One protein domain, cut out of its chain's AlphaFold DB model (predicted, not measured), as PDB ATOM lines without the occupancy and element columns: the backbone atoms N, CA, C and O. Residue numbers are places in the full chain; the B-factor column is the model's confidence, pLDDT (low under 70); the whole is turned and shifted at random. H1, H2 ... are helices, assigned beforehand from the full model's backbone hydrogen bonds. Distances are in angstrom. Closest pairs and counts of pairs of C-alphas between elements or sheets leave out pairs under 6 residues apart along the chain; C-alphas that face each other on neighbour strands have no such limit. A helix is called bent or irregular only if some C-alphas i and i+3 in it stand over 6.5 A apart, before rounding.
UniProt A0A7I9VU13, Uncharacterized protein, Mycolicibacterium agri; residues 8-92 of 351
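What this domain is: This is residues 8 to 92 of the 351 residues of an uncharacterized protein of Mycolicibacterium agri (UniProt A0A7I9VU13). Five short helices make a compact cluster: H1 and H5 run side by side through the middle, H2 slants across one side of this pair, and the hairpin of H3 and H4 covers the other side, with H4 by the first residues of H1 and H3 by H5. A long link, residues 36 to 46, sweeps round one end from H2 over to H3. The printed part has 85 residues with five named helices, H1, H2, H3, H4 and H5 in that order along the chain, and no named strand; its class is all helix. The whole is compact, with a radius of gyration of the C-alphas of 12.2 A, and it is rounded, spanning 33 by 29 by 18 A.

Where its parts are: H1 is residues 8 to 20, 18.3 A from first to last C-alpha, and begins with C-alpha 8 at (31.948, -23.793, -10.993). H2 is residues 25 to 35, 15.3 A long, and ends with C-alpha 35 at (46.565, -13.492, -2.735). H3, residues 47 to 60, is the longest helix with 14 residues and measures 19.8 A from first to last C-alpha. H4 is residues 66 to 73, 10.6 A long. H5 is residues 81 to 90, 14.3 A long, and ends with C-alpha 90 at (33.383, -11.060, -5.501). No helix is bent.

How they stand to each other: H1 and H5 are the hub, each touching three other helices. They touch each other at a shallow tilt of 14 degrees and run the same way; their closest C-alphas, those of Val 16 and Leu 90, are 6.7 A apart. H1 touches H2 with residues 13 to 17 alone, at a steep tilt of 60 degrees and opposite ways, the closest C-alphas being those of Ala 17 and Val 25 at 5.7 A. H2 also touches H5, at a steep tilt of 47 degrees and opposite ways, closest at the C-alphas of Ala 33 and Thr 86, 6.1 A apart. H1 touches H4 with residues 8 to 11 alone, at a steep tilt of 46 degrees and opposite ways; the closest C-alphas, those of Leu 8 and Ala 72, are 4.8 A apart. H3 and H4 form a helical hairpin, running opposite ways at a shallow tilt of 27 degrees. They only just touch, with 3 pairs of C-alphas within 8 A, the closest being those of Leu 50 and Ile 73 at 7.0 A. H3 and H5 only just touch too, with 3 pairs of C-alphas within 8 A, and H3 does so with residues 49 to 53 alone. They run the same way at a shallow tilt of 9 degrees, closest at the C-alphas of Phe 53 and Leu 84, 6.9 A apart. H1 and H3 are apart, and so are H2 and H4, H2 and H3, and H4 and H5. The helix packing is part aligned, part crossed: of the 6 pairs of helices that touch, 3 are at a shallow tilt. In H1, H2, H3, H4 and H5 every O i to N i+4 pair is within hydrogen-bond range.

The domain as a whole: The two C-alphas farthest apart are those of Asn 40 and Glu 63, at 33.4 A, while the first and last printed C-alphas, of Leu 8 and Asp 92, are 17.0 A apart. The printed part has no cut. The link from H2 to H3, with 11 residues, is long; those from H1 to H2 and from H3 to H4 are tight, and the link from H4 to H5, with 7 residues, is short. The mean pLDDT of the printed part is 74.5. It is under 70 in 22 residues of this predicted model, among them residues 34 to 42, 65 to 68 and 70 to 73.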
ATOM      1  N   LEU A   8      32.627 -24.573 -12.034       83.94
ATOM      2  CA  LEU A   8      31.948 -23.793 -10.993       83.94
ATOM      3  C   LEU A   8      32.482 -22.358 -10.892       83.94
ATOM      4  O   LEU A   8      31.719 -21.418 -10.713       83.94
ATOM      5  N   THR A   9      33.797 -22.171 -11.024       85.06
ATOM      6  CA  THR A   9      34.414 -20.838 -10.995       85.06
ATOM      7  C   THR A   9      33.999 -20.012 -12.207       85.06
ATOM      8  O   THR A   9      33.605 -18.865 -12.044       85.06
ATOM      9  N   GLU A  10      34.023 -20.596 -13.400       86.56
ATOM     10  CA  GLU A  10      33.627 -19.938 -14.643       86.56
ATOM     11  C   GLU A  10      32.153 -19.512 -14.613       86.56
ATOM     12  O   GLU A  10      31.840 -18.357 -14.912       86.56
ATOM     13  N   ALA A  11      31.260 -20.409 -14.178       83.88
ATOM     14  CA  ALA A  11      29.834 -20.115 -14.043       83.88
ATOM     15  C   ALA A  11      29.584 -18.921 -13.109       83.88
ATOM     16  O   ALA A  11      28.840 -18.001 -13.455       83.88
ATOM     17  N   VAL A  12      30.255 -18.898 -11.955       84.31
ATOM     18  CA  VAL A  12      30.102 -17.818 -10.977       84.31
ATOM     19  C   VAL A  12      30.711 -16.505 -11.473       84.31
ATOM     20  O   VAL A  12      30.078 -15.457 -11.343       84.31
ATOM     21  N   LEU A  13      31.903 -16.528 -12.082       83.88
ATOM     22  CA  LEU A  13      32.529 -15.317 -12.633       83.88
ATOM     23  C   LEU A  13      31.682 -14.678 -13.737       83.88
ATOM     24  O   LEU A  13      31.635 -13.449 -13.819       83.88
ATOM     25  N   GLY A  14      30.975 -15.488 -14.532       81.88
ATOM     26  CA  GLY A  14      29.990 -14.998 -15.494       81.88
ATOM     27  C   GLY A  14      28.911 -14.141 -14.829       81.88
ATOM     28  O   GLY A  14      28.644 -13.030 -15.285       81.88
ATOM     29  N   VAL A  15      28.354 -14.594 -13.703       79.31
ATOM     30  CA  VAL A  15      27.336 -13.825 -12.967       79.31
ATOM     31  C   VAL A  15      27.911 -12.593 -12.278       79.31
ATOM     32  O   VAL A  15      27.294 -11.530 -12.332       79.31
ATOM     33  N   VAL A  16      29.105 -12.685 -11.688       76.75
ATOM     34  CA  VAL A  16      29.792 -11.517 -11.107       76.75
ATOM     35  C   VAL A  16      29.985 -10.425 -12.168       76.75
ATOM     36  O   VAL A  16      29.743  -9.250 -11.891       76.75
ATOM     37  N   ALA A  17      30.381 -10.789 -13.392       81.88
ATOM     38  CA  ALA A  17      30.530  -9.843 -14.499       81.88
ATOM     39  C   ALA A  17      29.205  -9.165 -14.866       81.88
ATOM     40  O   ALA A  17      29.179  -7.945 -15.056       81.88
ATOM     41  N   THR A  18      28.109  -9.927 -14.896       79.19
ATOM     42  CA  THR A  18      26.763  -9.399 -15.144       79.19
ATOM     43  C   THR A  18      26.304  -8.450 -14.034       79.19
ATOM     44  O   THR A  18      25.901  -7.332 -14.347       79.19
ATOM     45  N   ARG A  19      26.407  -8.848 -12.756       75.75
ATOM     46  CA  ARG A  19      25.963  -8.048 -11.595       75.75
ATOM     47  C   ARG A  19      26.781  -6.779 -11.384       75.75
ATOM     48  O   ARG A  19      26.224  -5.728 -11.096       75.75
ATOM     49  N   LEU A  20      28.106  -6.874 -11.493       69.50
ATOM     50  CA  LEU A  20      28.997  -5.749 -11.197       69.50
ATOM     51  C   LEU A  20      29.229  -4.828 -12.399       69.50
ATOM     52  O   LEU A  20      29.925  -3.824 -12.253       69.50
ATOM     53  N   HIS A  21      28.728  -5.177 -13.591       74.75
ATOM     54  CA  HIS A  21      29.028  -4.485 -14.852       74.75
ATOM     55  C   HIS A  21      30.538  -4.249 -15.068       74.75
ATOM     56  O   HIS A  21      30.969  -3.241 -15.633       74.75
ATOM     57  N   ARG A  22      31.372  -5.184 -14.596       69.38
ATOM     58  CA  ARG A  22      32.835  -5.072 -14.629       69.38
ATOM     59  C   ARG A  22      33.408  -5.887 -15.777       69.38
ATOM     60  O   ARG A  22      33.243  -7.101 -15.831       69.38
ATOM     61  N   ARG A  23      34.163  -5.229 -16.661       61.44
ATOM     62  CA  ARG A  23      34.825  -5.887 -17.803       61.44
ATOM     63  C   ARG A  23      35.990  -6.801 -17.399       61.44
ATOM     64  O   ARG A  23      36.322  -7.705 -18.151       61.44
ATOM     65  N   SER A  24      36.585  -6.597 -16.222       79.81
ATOM     66  CA  SER A  24      37.805  -7.286 -15.772       79.81
ATOM     67  C   SER A  24      37.605  -8.184 -14.543       79.81
ATOM     68  O   SER A  24      38.521  -8.386 -13.749       79.81
ATOM     69  N   VAL A  25      36.410  -8.759 -14.359       79.69
ATOM     70  CA  VAL A  25      36.121  -9.654 -13.219       79.69
ATOM     71  C   VAL A  25      37.102 -10.821 -13.121       79.69
ATOM     72  O   VAL A  25      37.494 -11.182 -12.018       79.69
ATOM     73  N   THR A  26      37.564 -11.358 -14.248       82.50
ATOM     74  CA  THR A  26      38.593 -12.404 -14.274       82.50
ATOM     75  C   THR A  26      39.927 -11.913 -13.715       82.50
ATOM     76  O   THR A  26      40.558 -12.618 -12.937       82.50
ATOM     77  N   GLU A  27      40.351 -10.692 -14.044       78.75
ATOM     78  CA  GLU A  27      41.573 -10.100 -13.483       78.75
ATOM     79  C   GLU A  27      41.418  -9.834 -11.987       78.75
ATOM     80  O   GLU A  27      42.338 -10.098 -11.220       78.75
ATOM     81  N   LEU A  28      40.238  -9.379 -11.555       73.19
ATOM     82  CA  LEU A  28      39.927  -9.180 -10.143       73.19
ATOM     83  C   LEU A  28      39.900 -10.510  -9.382       73.19
ATOM     84  O   LEU A  28      40.467 -10.605  -8.297       73.19
ATOM     85  N   PHE A  29      39.311 -11.554  -9.968       80.25
ATOM     86  CA  PHE A  29      39.369 -12.912  -9.445       80.25
ATOM     87  C   PHE A  29      40.801 -13.389  -9.336       80.25
ATOM     88  O   PHE A  29      41.176 -13.881  -8.284       80.25
ATOM     89  N   HIS A  30      41.622 -13.210 -10.367       76.50
ATOM     90  CA  HIS A  30      43.028 -13.588 -10.298       76.50
ATOM     91  C   HIS A  30      43.799 -12.738  -9.295       76.50
ATOM     92  O   HIS A  30      44.679 -13.278  -8.647       76.50
ATOM     93  N   ALA A  31      43.467 -11.462  -9.093       71.12
ATOM     94  CA  ALA A  31      44.096 -10.624  -8.075       71.12
ATOM     95  C   ALA A  31      43.771 -11.120  -6.655       71.12
ATOM     96  O   ALA A  31      44.679 -11.360  -5.861       71.12
ATOM     97  N   VAL A  32      42.489 -11.360  -6.363       67.38
ATOM     98  CA  VAL A  32      42.016 -11.888  -5.071       67.38
ATOM     99  C   VAL A  32      42.519 -13.330  -4.872       67.38
ATOM    100  O   VAL A  32      43.091 -13.685  -3.847       67.38
ATOM    101  N   ALA A  33      42.422 -14.173  -5.899       70.12
ATOM    102  CA  ALA A  33      42.888 -15.552  -5.862       70.12
ATOM    103  C   ALA A  33      44.419 -15.669  -5.861       70.12
ATOM    104  O   ALA A  33      44.923 -16.664  -5.354       70.12
ATOM    105  N   ALA A  34      45.192 -14.728  -6.403       64.19
ATOM    106  CA  ALA A  34      46.659 -14.734  -6.311       64.19
ATOM    107  C   ALA A  34      47.133 -14.375  -4.904       64.19
ATOM    108  O   ALA A  34      48.207 -14.802  -4.482       64.19
ATOM    109  N   ALA A  35      46.313 -13.647  -4.147       58.06
ATOM    110  CA  ALA A  35      46.565 -13.492  -2.735       58.06
ATOM    111  C   ALA A  35      46.401 -14.825  -1.990       58.06
ATOM    112  O   ALA A  35      47.082 -14.990  -0.999       58.06
ATOM    113  N   GLN A  36      45.634 -15.821  -2.455       62.56
ATOM    114  CA  GLN A  36      45.489 -17.156  -1.820       62.56
ATOM    115  C   GLN A  36      46.791 -18.007  -1.892       62.56
ATOM    116  O   GLN A  36      47.658 -17.698  -2.707       62.56
ATOM    117  N   PRO A  37      46.993 -19.079  -1.081       55.78
ATOM    118  CA  PRO A  37      48.244 -19.866  -1.068       55.78
ATOM    119  C   PRO A  37      48.680 -20.305  -2.468       55.78
ATOM    120  O   PRO A  37      47.815 -20.529  -3.302       55.78
ATOM    121  N   SER A  38      49.977 -20.472  -2.748       56.62
ATOM    122  CA  SER A  38      50.440 -20.800  -4.112       56.62
ATOM    123  C   SER A  38      49.680 -21.971  -4.765       56.62
ATOM    124  O   SER A  38      49.305 -22.938  -4.092       56.62
ATOM    125  N   ARG A  39      49.461 -21.899  -6.090       57.66
ATOM    126  CA  ARG A  39      48.660 -22.870  -6.875       57.66
ATOM    127  C   ARG A  39      48.968 -24.341  -6.555       57.66
ATOM    128  O   ARG A  39      48.044 -25.141  -6.437       57.66
ATOM    129  N   ASN A  40      50.237 -24.678  -6.331       53.25
ATOM    130  CA  ASN A  40      50.705 -26.050  -6.075       53.25
ATOM    131  C   ASN A  40      50.376 -26.576  -4.662       53.25
ATOM    132  O   ASN A  40      50.599 -27.749  -4.379       53.25
ATOM    133  N   LYS A  41      49.882 -25.721  -3.760       53.94
ATOM    134  CA  LYS A  41      49.550 -26.062  -2.366       53.94
ATOM    135  C   LYS A  41      48.041 -26.079  -2.092       53.94
ATOM    136  O   LYS A  41      47.642 -26.382  -0.968       53.94
ATOM    137  N   ARG A  42      47.201 -25.759  -3.084       64.94
ATOM    138  CA  ARG A  42      45.740 -25.680  -2.919       64.94
ATOM    139  C   ARG A  42      45.109 -27.072  -2.967       64.94
ATOM    140  O   ARG A  42      45.227 -27.779  -3.964       64.94
ATOM    141  N   ARG A  43      44.401 -27.446  -1.900       72.31
ATOM    142  CA  ARG A  43      43.550 -28.647  -1.867       72.31
ATOM    143  C   ARG A  43      42.239 -28.385  -2.608       72.31
ATOM    144  O   ARG A  43      41.769 -27.249  -2.624       72.31
ATOM    145  N   LYS A  44      41.650 -29.420  -3.214       81.44
ATOM    146  CA  LYS A  44      40.280 -29.353  -3.753       81.44
ATOM    147  C   LYS A  44      39.284 -29.223  -2.593       81.44
ATOM    148  O   LYS A  44      39.546 -29.774  -1.525       81.44
ATOM    149  N   ALA A  45      38.190 -28.494  -2.797       77.62
ATOM    150  CA  ALA A  45      37.119 -28.397  -1.808       77.62
ATOM    151  C   ALA A  45      36.444 -29.764  -1.586       77.62
ATOM    152  O   ALA A  45      36.293 -30.540  -2.540       77.62
ATOM    153  N   SER A  46      36.074 -30.053  -0.334       79.19
ATOM    154  CA  SER A  46      35.258 -31.222   0.017       79.19
ATOM    155  C   SER A  46      33.825 -31.072  -0.507       79.19
ATOM    156  O   SER A  46      33.415 -29.975  -0.892       79.19
ATOM    157  N   ASP A  47      33.063 -32.168  -0.511       78.81
ATOM    158  CA  ASP A  47      31.642 -32.138  -0.890       78.81
ATOM    159  C   ASP A  47      30.843 -31.200   0.022       78.81
ATOM    160  O   ASP A  47      30.094 -30.366  -0.468       78.81
ATOM    161  N   GLU A  48      31.091 -31.245   1.332       74.94
ATOM    162  CA  GLU A  48      30.461 -30.352   2.311       74.94
ATOM    163  C   GLU A  48      30.766 -28.871   2.031       74.94
ATOM    164  O   GLU A  48      29.875 -28.027   2.057       74.94
ATOM    165  N   GLN A  49      32.019 -28.535   1.703       75.62
ATOM    166  CA  GLN A  49      32.416 -27.158   1.388       75.62
ATOM    167  C   GLN A  49      31.803 -26.654   0.078       75.62
ATOM    168  O   GLN A  49      31.483 -25.467  -0.033       75.62
ATOM    169  N   LEU A  50      31.677 -27.538  -0.917       82.06
ATOM    170  CA  LEU A  50      31.006 -27.230  -2.176       82.06
ATOM    171  C   LEU A  50      29.512 -27.031  -1.956       82.06
ATOM    172  O   LEU A  50      28.988 -26.014  -2.398       82.06
ATOM    173  N   GLN A  51      28.862 -27.943  -1.233       81.56
ATOM    174  CA  GLN A  51      27.436 -27.860  -0.953       81.56
ATOM    175  C   GLN A  51      27.104 -26.588  -0.172       81.56
ATOM    176  O   GLN A  51      26.251 -25.825  -0.603       81.56
ATOM    177  N   ALA A  52      27.867 -26.266   0.876       80.50
ATOM    178  CA  ALA A  52      27.661 -25.032   1.633       80.50
ATOM    179  C   ALA A  52      27.802 -23.771   0.757       80.50
ATOM    180  O   ALA A  52      27.081 -22.796   0.933       80.50
ATOM    181  N   PHE A  53      28.732 -23.765  -0.206       82.88
ATOM    182  CA  PHE A  53      28.857 -22.656  -1.161       82.88
ATOM    183  C   PHE A  53      27.694 -22.567  -2.137       82.88
ATOM    184  O   PHE A  53      27.274 -21.466  -2.482       82.88
ATOM    185  N   VAL A  54      27.177 -23.704  -2.573       82.44
ATOM    186  CA  VAL A  54      26.032 -23.782  -3.478       82.44
ATOM    187  C   VAL A  54      24.760 -23.323  -2.780       82.44
ATOM    188  O   VAL A  54      24.007 -22.541  -3.350       82.44
ATOM    189  N   ASP A  55      24.561 -23.730  -1.531       81.31
ATOM    190  CA  ASP A  55      23.438 -23.281  -0.713       81.31
ATOM    191  C   ASP A  55      23.494 -21.757  -0.519       81.31
ATOM    192  O   ASP A  55      22.496 -21.062  -0.734       81.31
ATOM    193  N   ASP A  56      24.682 -21.209  -0.223       79.19
ATOM    194  CA  ASP A  56      24.876 -19.760  -0.148       79.19
ATOM    195  C   ASP A  56      24.580 -19.080  -1.500       79.19
ATOM    196  O   ASP A  56      23.951 -18.018  -1.530       79.19
ATOM    197  N   LEU A  57      25.036 -19.662  -2.617       81.56
ATOM    198  CA  LEU A  57      24.792 -19.143  -3.966       81.56
ATOM    199  C   LEU A  57      23.301 -19.103  -4.281       81.56
ATOM    200  O   LEU A  57      22.824 -18.068  -4.725       81.56
ATOM    201  N   HIS A  58      22.556 -20.177  -4.023       79.69
ATOM    202  CA  HIS A  58      21.110 -20.202  -4.246       79.69
ATOM    203  C   HIS A  58      20.384 -19.138  -3.414       79.69
ATOM    204  O   HIS A  58      19.458 -18.496  -3.908       79.69
ATOM    205  N   ALA A  59      20.828 -18.903  -2.175       78.62
ATOM    206  CA  ALA A  59      20.233 -17.894  -1.304       78.62
ATOM    207  C   ALA A  59      20.523 -16.446  -1.754       78.62
ATOM    208  O   ALA A  59      19.661 -15.579  -1.626       78.62
ATOM    209  N   HIS A  60      21.725 -16.165  -2.269       76.38
ATOM    210  CA  HIS A  60      22.177 -14.797  -2.586       76.38
ATOM    211  C   HIS A  60      22.133 -14.460  -4.086       76.38
ATOM    212  O   HIS A  60      22.225 -13.289  -4.476       76.38
ATOM    213  N   VAL A  61      22.033 -15.481  -4.933       78.12
ATOM    214  CA  VAL A  61      22.117 -15.428  -6.395       78.12
ATOM    215  C   VAL A  61      21.071 -16.352  -7.037       78.12
ATOM    216  O   VAL A  61      21.428 -17.269  -7.779       78.12
ATOM    217  N   PRO A  62      19.767 -16.135  -6.776       72.12
ATOM    218  CA  PRO A  62      18.704 -17.017  -7.263       72.12
ATOM    219  C   PRO A  62      18.589 -17.061  -8.797       72.12
ATOM    220  O   PRO A  62      17.987 -17.980  -9.342       72.12
ATOM    221  N   GLU A  63      19.157 -16.088  -9.515       73.88
ATOM    222  CA  GLU A  63      19.202 -16.069 -10.980       73.88
ATOM    223  C   GLU A  63      20.246 -17.022 -11.595       73.88
ATOM    224  O   GLU A  63      20.249 -17.234 -12.811       73.88
ATOM    225  N   LEU A  64      21.151 -17.585 -10.787       72.00
ATOM    226  CA  LEU A  64      22.094 -18.600 -11.242       72.00
ATOM    227  C   LEU A  64      21.333 -19.933 -11.355       72.00
ATOM    228  O   LEU A  64      20.922 -20.510 -10.354       72.00
ATOM    229  N   ALA A  65      21.107 -20.397 -12.586       65.69
ATOM    230  CA  ALA A  65      20.278 -21.572 -12.848       65.69
ATOM    231  C   ALA A  65      20.838 -22.841 -12.167       65.69
ATOM    232  O   ALA A  65      22.017 -23.169 -12.331       65.69
ATOM    233  N   ALA A  66      19.982 -23.537 -11.405       65.75
ATOM    234  CA  ALA A  66      20.357 -24.686 -10.573       65.75
ATOM    235  C   ALA A  66      21.025 -25.815 -11.382       65.75
ATOM    236  O   ALA A  66      22.023 -26.386 -10.953       65.75
ATOM    237  N   ASP A  67      20.571 -26.046 -12.614       66.31
ATOM    238  CA  ASP A  67      21.130 -27.033 -13.545       66.31
ATOM    239  C   ASP A  67      22.601 -26.758 -13.909       66.31
ATOM    240  O   ASP A  67      23.416 -27.683 -13.998       66.31
ATOM    241  N   ARG A  68      22.981 -25.482 -14.076       66.56
ATOM    242  CA  ARG A  68      24.373 -25.082 -14.351       66.56
ATOM    243  C   ARG A  68      25.276 -25.263 -13.134       66.56
ATOM    244  O   ARG A  68      26.470 -25.508 -13.307       66.56
ATOM    245  N   ILE A  69      24.728 -25.141 -11.928       71.12
ATOM    246  CA  ILE A  69      25.461 -25.330 -10.675       71.12
ATOM    247  C   ILE A  69      25.642 -26.826 -10.393       71.12
ATOM    248  O   ILE A  69      26.770 -27.265 -10.168       71.12
ATOM    249  N   ASP A  70      24.583 -27.624 -10.513       69.88
ATOM    250  CA  ASP A  70      24.597 -29.072 -10.261       69.88
ATOM    251  C   ASP A  70      25.576 -29.813 -11.187       69.88
ATOM    252  O   ASP A  70      26.369 -30.664 -10.752       69.88
ATOM    253  N   ALA A  71      25.608 -29.425 -12.467       69.31
ATOM    254  CA  ALA A  71      26.582 -29.932 -13.432       69.31
ATOM    255  C   ALA A  71      28.029 -29.545 -13.065       69.31
ATOM    256  O   ALA A  71      28.964 -30.321 -13.281       69.31
ATOM    257  N   ALA A  72      28.229 -28.359 -12.485       68.88
ATOM    258  CA  ALA A  72      29.541 -27.852 -12.102       68.88
ATOM    259  C   ALA A  72      30.079 -28.463 -10.791       68.88
ATOM    260  O   ALA A  72      31.295 -28.635 -10.666       68.88
ATOM    261  N   ILE A  73      29.208 -28.829  -9.842       69.88
ATOM    262  CA  ILE A  73      29.571 -29.556  -8.606       69.88
ATOM    263  C   ILE A  73      30.036 -30.978  -8.928       69.88
ATOM    264  O   ILE A  73      31.007 -31.477  -8.350       69.88
ATOM    265  N   SER A  74      29.366 -31.613  -9.892       71.44
ATOM    266  CA  SER A  74      29.644 -32.984 -10.329       71.44
ATOM    267  C   SER A  74      30.969 -33.119 -11.096       71.44
ATOM    268  O   SER A  74      31.433 -34.229 -11.361       71.44
ATOM    269  N   ALA A  75      31.620 -32.003 -11.441       74.06
ATOM    270  CA  ALA A  75      32.888 -32.001 -12.157       74.06
ATOM    271  C   ALA A  75      34.062 -32.500 -11.290       74.06
ATOM    272  O   ALA A  75      34.212 -32.167 -10.112       74.06
ATOM    273  N   THR A  76      34.982 -33.249 -11.907       71.44
ATOM    274  CA  THR A  76      36.201 -33.752 -11.245       71.44
ATOM    275  C   THR A  76      37.232 -32.649 -10.956       71.44
ATOM    276  O   THR A  76      38.041 -32.775 -10.023       71.44
ATOM    277  N   ASP A  77      37.223 -31.547 -11.717       78.38
ATOM    278  CA  ASP A  77      38.107 -30.389 -11.515       78.38
ATOM    279  C   ASP A  77      37.450 -29.304 -10.646       78.38
ATOM    280  O   ASP A  77      36.931 -28.293 -11.118       78.38
ATOM    281  N   ARG A  78      37.478 -29.542  -9.332       79.62
ATOM    282  CA  ARG A  78      36.835 -28.696  -8.318       79.62
ATOM    283  C   ARG A  78      37.679 -27.483  -7.932       79.62
ATOM    284  O   ARG A  78      38.913 -27.599  -7.849       79.62
ATOM    285  N   PRO A  79      37.071 -26.318  -7.639       81.69
ATOM    286  CA  PRO A  79      37.780 -25.211  -7.003       81.69
ATOM    287  C   PRO A  79      38.341 -25.620  -5.634       81.69
ATOM    288  O   PRO A  79      37.914 -26.597  -5.020       81.69
ATOM    289  N   SER A  80      39.354 -24.891  -5.172       76.25
ATOM    290  CA  SER A  80      39.806 -25.002  -3.784       76.25
ATOM    291  C   SER A  80      38.880 -24.206  -2.864       76.25
ATOM    292  O   SER A  80      38.282 -23.246  -3.352       76.25
ATOM    293  N   PRO A  81      38.830 -24.497  -1.551       74.44
ATOM    294  CA  PRO A  81      38.065 -23.694  -0.587       74.44
ATOM    295  C   PRO A  81      38.376 -22.198  -0.702       74.44
ATOM    296  O   PRO A  81      37.484 -21.390  -0.909       74.44
ATOM    297  N   ALA A  82      39.663 -21.865  -0.800       68.50
ATOM    298  CA  ALA A  82      40.146 -20.512  -1.053       68.50
ATOM    299  C   ALA A  82      39.551 -19.822  -2.300       68.50
ATOM    300  O   ALA A  82      39.363 -18.612  -2.300       68.50
ATOM    301  N   HIS A  83      39.261 -20.561  -3.381       78.50
ATOM    302  CA  HIS A  83      38.592 -19.965  -4.545       78.50
ATOM    303  C   HIS A  83      37.110 -19.745  -4.273       78.50
ATOM    304  O   HIS A  83      36.574 -18.751  -4.742       78.50
ATOM    305  N   LEU A  84      36.452 -20.657  -3.551       79.69
ATOM    306  CA  LEU A  84      35.060 -20.471  -3.143       79.69
ATOM    307  C   LEU A  84      34.933 -19.206  -2.291       79.69
ATOM    308  O   LEU A  84      34.042 -18.401  -2.531       79.69
ATOM    309  N   ASP A  85      35.874 -18.972  -1.379       74.12
ATOM    310  CA  ASP A  85      35.908 -17.753  -0.567       74.12
ATOM    311  C   ASP A  85      36.176 -16.505  -1.417       74.12
ATOM    312  O   ASP A  85      35.472 -15.508  -1.277       74.12
ATOM    313  N   THR A  86      37.109 -16.567  -2.378       76.38
ATOM    314  CA  THR A  86      37.289 -15.489  -3.365       76.38
ATOM    315  C   THR A  86      35.990 -15.188  -4.120       76.38
ATOM    316  O   THR A  86      35.629 -14.025  -4.272       76.38
ATOM    317  N   LEU A  87      35.275 -16.214  -4.587       81.38
ATOM    318  CA  LEU A  87      34.016 -16.043  -5.311       81.38
ATOM    319  C   LEU A  87      32.926 -15.439  -4.420       81.38
ATOM    320  O   LEU A  87      32.221 -14.546  -4.882       81.38
ATOM    321  N   ARG A  88      32.836 -15.850  -3.147       80.25
ATOM    322  CA  ARG A  88      31.940 -15.223  -2.163       80.25
ATOM    323  C   ARG A  88      32.215 -13.728  -2.038       80.25
ATOM    324  O   ARG A  88      31.288 -12.935  -2.157       80.25
ATOM    325  N   VAL A  89      33.484 -13.338  -1.885       75.44
ATOM    326  CA  VAL A  89      33.851 -11.917  -1.791       75.44
ATOM    327  C   VAL A  89      33.484 -11.149  -3.058       75.44
ATOM    328  O   VAL A  89      32.948 -10.049  -2.972       75.44
ATOM    329  N   LEU A  90      33.740 -11.714  -4.239       77.56
ATOM    330  CA  LEU A  90      33.383 -11.060  -5.501       77.56
ATOM    331  C   LEU A  90      31.874 -10.885  -5.687       77.56
ATOM    332  O   LEU A  90      31.454  -9.936  -6.344       77.56
ATOM    333  N   LEU A  91      31.078 -11.794  -5.132       78.75
ATOM    334  CA  LEU A  91      29.620 -11.732  -5.163       78.75
ATOM    335  C   LEU A  91      29.020 -10.864  -4.051       78.75
ATOM    336  O   LEU A  91      27.797 -10.785  -3.966       78.75
ATOM    337  N   ASP A  92      29.852 -10.248  -3.204       72.44
ATOM    338  CA  ASP A  92      29.423  -9.569  -1.975       72.44
ATOM    339  C   ASP A  92      28.551 -10.471  -1.078       72.44
ATOM    340  O   ASP A  92      27.720 -10.023  -0.287       72.44
TER     341      ASP A  92